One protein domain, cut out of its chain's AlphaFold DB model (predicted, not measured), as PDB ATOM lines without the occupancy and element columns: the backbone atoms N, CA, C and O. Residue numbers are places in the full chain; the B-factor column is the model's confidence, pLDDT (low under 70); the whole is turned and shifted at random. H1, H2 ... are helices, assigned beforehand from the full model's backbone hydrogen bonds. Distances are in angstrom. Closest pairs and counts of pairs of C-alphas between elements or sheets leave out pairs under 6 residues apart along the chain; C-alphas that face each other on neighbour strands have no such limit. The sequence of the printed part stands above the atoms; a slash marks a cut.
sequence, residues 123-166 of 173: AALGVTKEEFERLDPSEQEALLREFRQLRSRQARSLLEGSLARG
ATOM      1  N   ALA A 123      26.988  -6.397  24.506       76.81
ATOM      2  CA  ALA A 123      27.419  -6.442  25.899       76.81
ATOM      3  C   ALA A 123      28.369  -5.285  26.235       76.81
ATOM      4  O   ALA A 123      28.227  -4.653  27.280       76.81
ATOM      5  N   ALA A 124      29.295  -4.950  25.333       74.75
ATOM      6  CA  ALA A 124      30.177  -3.802  25.524       74.75
ATOM      7  C   ALA A 124      29.464  -2.446  25.375       74.75
ATOM      8  O   ALA A 124      29.927  -1.454  25.934       74.75
ATOM      9  N   LEU A 125      28.338  -2.405  24.660       80.94
ATOM     10  CA  LEU A 125      27.450  -1.241  24.592       80.94
ATOM     11  C   LEU A 125      26.542  -1.101  25.828       80.94
ATOM     12  O   LEU A 125      25.884  -0.075  25.975       80.94
ATOM     13  N   GLY A 126      26.502  -2.104  26.711       82.38
ATOM     14  CA  GLY A 126      25.641  -2.108  27.895       82.38
ATOM     15  C   GLY A 126      24.154  -2.289  27.582       82.38
ATOM     16  O   GLY A 126      23.320  -1.988  28.430       82.38
ATOM     17  N   VAL A 127      23.823  -2.769  26.381       84.94
ATOM     18  CA  VAL A 127      22.446  -2.988  25.921       84.94
ATOM     19  C   VAL A 127      22.266  -4.425  25.463       84.94
ATOM     20  O   VAL A 127      23.203  -5.080  25.004       84.94
ATOM     21  N   THR A 128      21.052  -4.945  25.562       86.88
ATOM     22  CA  THR A 128      20.723  -6.215  24.916       86.88
ATOM     23  C   THR A 128      20.539  -6.014  23.412       86.88
ATOM     24  O   THR A 128      20.291  -4.908  22.925       86.88
ATOM     25  N   LYS A 129      20.640  -7.104  22.648       83.00
ATOM     26  CA  LYS A 129      20.380  -7.081  21.202       83.00
ATOM     27  C   LYS A 129      18.968  -6.564  20.888       83.00
ATOM     28  O   LYS A 129      18.798  -5.753  19.989       83.00
ATOM     29  N   GLU A 130      17.980  -7.018  21.654       85.00
ATOM     30  CA  GLU A 130      16.568  -6.664  21.473       85.00
ATOM     31  C   GLU A 130      16.298  -5.189  21.769       85.00
ATOM     32  O   GLU A 130      15.481  -4.563  21.103       85.00
ATOM     33  N   GLU A 131      16.981  -4.621  22.763       84.75
ATOM     34  CA  GLU A 131      16.913  -3.189  23.047       84.75
ATOM     35  C   GLU A 131      17.564  -2.392  21.925       84.75
ATOM     36  O   GLU A 131      16.944  -1.466  21.417       84.75
ATOM     37  N   PHE A 132      18.755  -2.792  21.470       86.12
ATOM     38  CA  PHE A 132      19.441  -2.124  20.365       86.12
ATOM     39  C   PHE A 132      18.605  -2.121  19.077       86.12
ATOM     40  O   PHE A 132      18.529  -1.101  18.405       86.12
ATOM     41  N   GLU A 133      17.938  -3.229  18.751       87.62
ATOM     42  CA  GLU A 133      17.067  -3.335  17.571       87.62
ATOM     43  C   GLU A 133      15.778  -2.503  17.683       87.62
ATOM     44  O   GLU A 133      15.171  -2.187  16.660       87.62
ATOM     45  N   ARG A 134      15.358  -2.130  18.900       90.56
ATOM     46  CA  ARG A 134      14.215  -1.230  19.135       90.56
ATOM     47  C   ARG A 134      14.583   0.251  19.053       90.56
ATOM     48  O   ARG A 134      13.669   1.061  18.921       90.56
ATOM     49  N   LEU A 135      15.866   0.605  19.162       88.50
ATOM     50  CA  LEU A 135      16.319   1.991  19.011       88.50
ATOM     51  C   LEU A 135      16.113   2.469  17.571       88.50
ATOM     52  O   LEU A 135      16.214   1.686  16.623       88.50
ATOM     53  N   ASP A 136      15.887   3.770  17.411       93.38
ATOM     54  CA  ASP A 136      15.854   4.400  16.094       93.38
ATOM     55  C   ASP A 136      17.232   4.237  15.410       93.38
ATOM     56  O   ASP A 136      18.265   4.344  16.083       93.38
ATOM     57  N   PRO A 137      17.303   3.979  14.090       88.19
ATOM     58  CA  PRO A 137      18.576   3.865  13.371       88.19
ATOM     59  C   PRO A 137      19.522   5.056  13.602       88.19
ATOM     60  O   PRO A 137      20.739   4.873  13.656       88.19
ATOM     61  N   SER A 138      18.988   6.263  13.799       89.44
ATOM     62  CA  SER A 138      19.795   7.447  14.121       89.44
ATOM     63  C   SER A 138      20.465   7.368  15.502       89.44
ATOM     64  O   SER A 138      21.623   7.764  15.661       89.44
ATOM     65  N   GLU A 139      19.781   6.800  16.493       88.50
ATOM     66  CA  GLU A 139      20.303   6.586  17.846       88.50
ATOM     67  C   GLU A 139      21.312   5.433  17.876       88.50
ATOM     68  O   GLU A 139      22.356   5.535  18.525       88.50
ATOM     69  N   GLN A 140      21.055   4.370  17.108       87.31
ATOM     70  CA  GLN A 140      21.986   3.253  16.937       87.31
ATOM     71  C   GLN A 140      23.337   3.733  16.386       87.31
ATOM     72  O   GLN A 140      24.397   3.369  16.905       87.31
ATOM     73  N   GLU A 141      23.325   4.587  15.358       87.88
ATOM     74  CA  GLU A 141      24.546   5.156  14.783       87.88
ATOM     75  C   GLU A 141      25.286   6.072  15.762       87.88
ATOM     76  O   GLU A 141      26.518   6.001  15.860       87.88
ATOM     77  N   ALA A 142      24.557   6.909  16.504       89.25
ATOM     78  CA  ALA A 142      25.137   7.791  17.512       89.25
ATOM     79  C   ALA A 142      25.857   6.990  18.609       89.25
ATOM     80  O   ALA A 142      27.016   7.275  18.927       89.25
ATOM     81  N   LEU A 143      25.215   5.933  19.103       88.19
ATOM     82  CA  LEU A 143      25.735   5.069  20.158       88.19
ATOM     83  C   LEU A 143      26.970   4.282  19.686       88.19
ATOM     84  O   LEU A 143      27.998   4.236  20.367       88.19
ATOM     85  N   LEU A 144      26.940   3.752  18.459       87.81
ATOM     86  CA  LEU A 144      28.113   3.119  17.848       87.81
ATOM     87  C   LEU A 144      29.269   4.105  17.644       87.81
ATOM     88  O   LEU A 144      30.438   3.730  17.786       87.81
ATOM     89  N   ARG A 145      28.977   5.359  17.288       89.12
ATOM     90  CA  ARG A 145      29.994   6.397  17.096       89.12
ATOM     91  C   ARG A 145      30.665   6.763  18.413       89.12
ATOM     92  O   ARG A 145      31.894   6.846  18.451       89.12
ATOM     93  N   GLU A 146      29.890   6.949  19.475       87.25
ATOM     94  CA  GLU A 146      30.405   7.225  20.817       87.25
ATOM     95  C   GLU A 146      31.290   6.077  21.313       87.25
ATOM     96  O   GLU A 146      32.430   6.296  21.733       87.25
ATOM     97  N   PHE A 147      30.833   4.836  21.146       86.44
ATOM     98  CA  PHE A 147      31.596   3.664  21.560       86.44
ATOM     99  C   PHE A 147      32.945   3.544  20.835       86.44
ATOM    100  O   PHE A 147      33.980   3.289  21.460       86.44
ATOM    101  N   ARG A 148      32.982   3.803  19.519       84.44
ATOM    102  CA  ARG A 148      34.243   3.842  18.752       84.44
ATOM    103  C   ARG A 148      35.184   4.935  19.258       84.44
ATOM    104  O   ARG A 148      36.393   4.713  19.330       84.44
ATOM    105  N   GLN A 149      34.656   6.103  19.626       88.25
ATOM    106  CA  GLN A 149      35.466   7.185  20.187       88.25
ATOM    107  C   GLN A 149      36.068   6.789  21.538       88.25
ATOM    108  O   GLN A 149      37.271   6.984  21.734       88.25
ATOM    109  N   LEU A 150      35.286   6.185  22.434       83.62
ATOM    110  CA  LEU A 150      35.764   5.702  23.734       83.62
ATOM    111  C   LEU A 150      36.870   4.652  23.577       83.62
ATOM    112  O   LEU A 150      37.955   4.822  24.137       83.62
ATOM    113  N   ARG A 151      36.650   3.638  22.732       79.25
ATOM    114  CA  ARG A 151      37.664   2.625  22.386       79.25
ATOM    115  C   ARG A 151      38.946   3.259  21.848       79.25
ATOM    116  O   ARG A 151      40.036   2.874  22.258       79.25
ATOM    117  N   SER A 152      38.837   4.261  20.972       80.94
ATOM    118  CA  SER A 152      40.015   4.940  20.413       80.94
ATOM    119  C   SER A 152      40.827   5.696  21.471       80.94
ATOM    120  O   SER A 152      42.055   5.715  21.410       80.94
ATOM    121  N   ARG A 153      40.160   6.289  22.471       84.31
ATOM    122  CA  ARG A 153      40.818   6.992  23.581       84.31
ATOM    123  C   ARG A 153      41.523   6.019  24.517       84.31
ATOM    124  O   ARG A 153      42.663   6.272  24.885       84.31
ATOM    125  N   GLN A 154      40.876   4.902  24.842       80.81
ATOM    126  CA  GLN A 154      41.478   3.832  25.639       80.81
ATOM    127  C   GLN A 154      42.684   3.212  24.927       80.81
ATOM    128  O   GLN A 154      43.735   3.040  25.532       80.81
ATOM    129  N   ALA A 155      42.584   2.950  23.621       78.38
ATOM    130  CA  ALA A 155      43.718   2.456  22.844       78.38
ATOM    131  C   ALA A 155      44.898   3.442  22.880       78.38
ATOM    132  O   ALA A 155      46.036   3.036  23.090       78.38
ATOM    133  N   ARG A 156      44.632   4.748  22.746       77.69
ATOM    134  CA  ARG A 156      45.669   5.785  22.854       77.69
ATOM    135  C   ARG A 156      46.303   5.848  24.239       77.69
ATOM    136  O   ARG A 156      47.523   5.913  24.306       77.69
ATOM    137  N   SER A 157      45.524   5.788  25.318       82.56
ATOM    138  CA  SER A 157      46.084   5.828  26.677       82.56
ATOM    139  C   SER A 157      46.914   4.584  27.000       82.56
ATOM    140  O   SER A 157      47.933   4.680  27.681       82.56
ATOM    141  N   LEU A 158      46.531   3.419  26.468       78.56
ATOM    142  CA  LEU A 158      47.328   2.199  26.575       78.56
ATOM    143  C   LEU A 158      48.638   2.311  25.792       78.56
ATOM    144  O   LEU A 158      49.684   1.936  26.321       78.56
ATOM    145  N   LEU A 159      48.598   2.869  24.578       77.50
ATOM    146  CA  LEU A 159      49.795   3.125  23.776       77.50
ATOM    147  C   LEU A 159      50.722   4.135  24.460       77.50
ATOM    148  O   LEU A 159      51.915   3.880  24.579       77.50
ATOM    149  N   GLU A 160      50.190   5.230  24.990       79.12
ATOM    150  CA  GLU A 160      50.961   6.232  25.731       79.12
ATOM    151  C   GLU A 160      51.585   5.643  27.005       79.12
ATOM    152  O   GLU A 160      52.780   5.800  27.246       79.12
ATOM    153  N   GLY A 161      50.820   4.862  27.772       76.81
ATOM    154  CA  GLY A 161      51.337   4.128  28.928       76.81
ATOM    155  C   GLY A 161      52.379   3.071  28.550       76.81
ATOM    156  O   GLY A 161      53.299   2.805  29.324       76.81
ATOM    157  N   SER A 162      52.269   2.469  27.363       73.25
ATOM    158  CA  SER A 162      53.276   1.542  26.837       73.25
ATOM    159  C   SER A 162      54.553   2.262  26.406       73.25
ATOM    160  O   SER A 162      55.632   1.779  26.720       73.25
ATOM    161  N   LEU A 163      54.450   3.451  25.805       72.19
ATOM    162  CA  LEU A 163      55.595   4.294  25.449       72.19
ATOM    163  C   LEU A 163      56.328   4.796  26.701       72.19
ATOM    164  O   LEU A 163      57.554   4.739  26.759       72.19
ATOM    165  N   ALA A 164      55.585   5.215  27.730       72.50
ATOM    166  CA  ALA A 164      56.150   5.668  29.000       72.50
ATOM    167  C   ALA A 164      56.876   4.548  29.763       72.50
ATOM    168  O   ALA A 164      57.908   4.790  30.385       72.50
ATOM    169  N   ARG A 165      56.358   3.313  29.704       67.50
ATOM    170  CA  ARG A 165      57.001   2.133  30.309       67.50
ATOM    171  C   ARG A 165      58.106   1.534  29.440       67.50
ATOM    172  O   ARG A 165      59.010   0.903  29.974       67.50
ATOM    173  N   GLY A 166      58.015   1.712  28.127       65.44
ATOM    174  CA  GLY A 166      58.899   1.100  27.144       65.44
ATOM    175  C   GLY A 166      60.272   1.748  27.044       65.44
ATOM    176  O   GLY A 166      61.168   1.084  26.547       65.44
TER     177      GLY A 166
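This is residues 123 to 166 of the 173 residues of an uncharacterized protein of Pelagerythrobacter aerophilus (UniProt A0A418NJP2). One long helix, H2, makes nearly the whole length, and the short helix H1 with the residues before it forms a small hook at the end where H2 begins. Residues 148 to 166 of H2 stick out as a free arm. The printed part has 44 residues, with two named helices, H1 then H2, and no named strand; its class is all helix. It is extended, with a radius of gyration of the C-alphas of 14.6 A and spans of 45 by 18 by 7 A.

The printed part begins at Ala 123, C-alpha (27.419, -6.442, 25.899). H1 is residues 129 to 134. H2 is residues 137 to 166, 42.7 A from C-alpha 137 at (18.576, 3.865, 13.371) to C-alpha 166 at (58.899, 1.100, 27.144).

H1 and H2 are close but not clearly touching; their closest C-alphas, of Phe 132 and Gln 140, are 6.9 A apart. They run opposite ways at a steep tilt of 45 degrees. In H1 and H2 every O i to N i+4 pair is within hydrogen-bond range.

The C-alphas farthest apart, of Arg 134 and Gly 166, are 45.5 A apart. The printed part has no cut, and the link from H1 to H2 is tight. Residues 165 to 166 have pLDDT under 70.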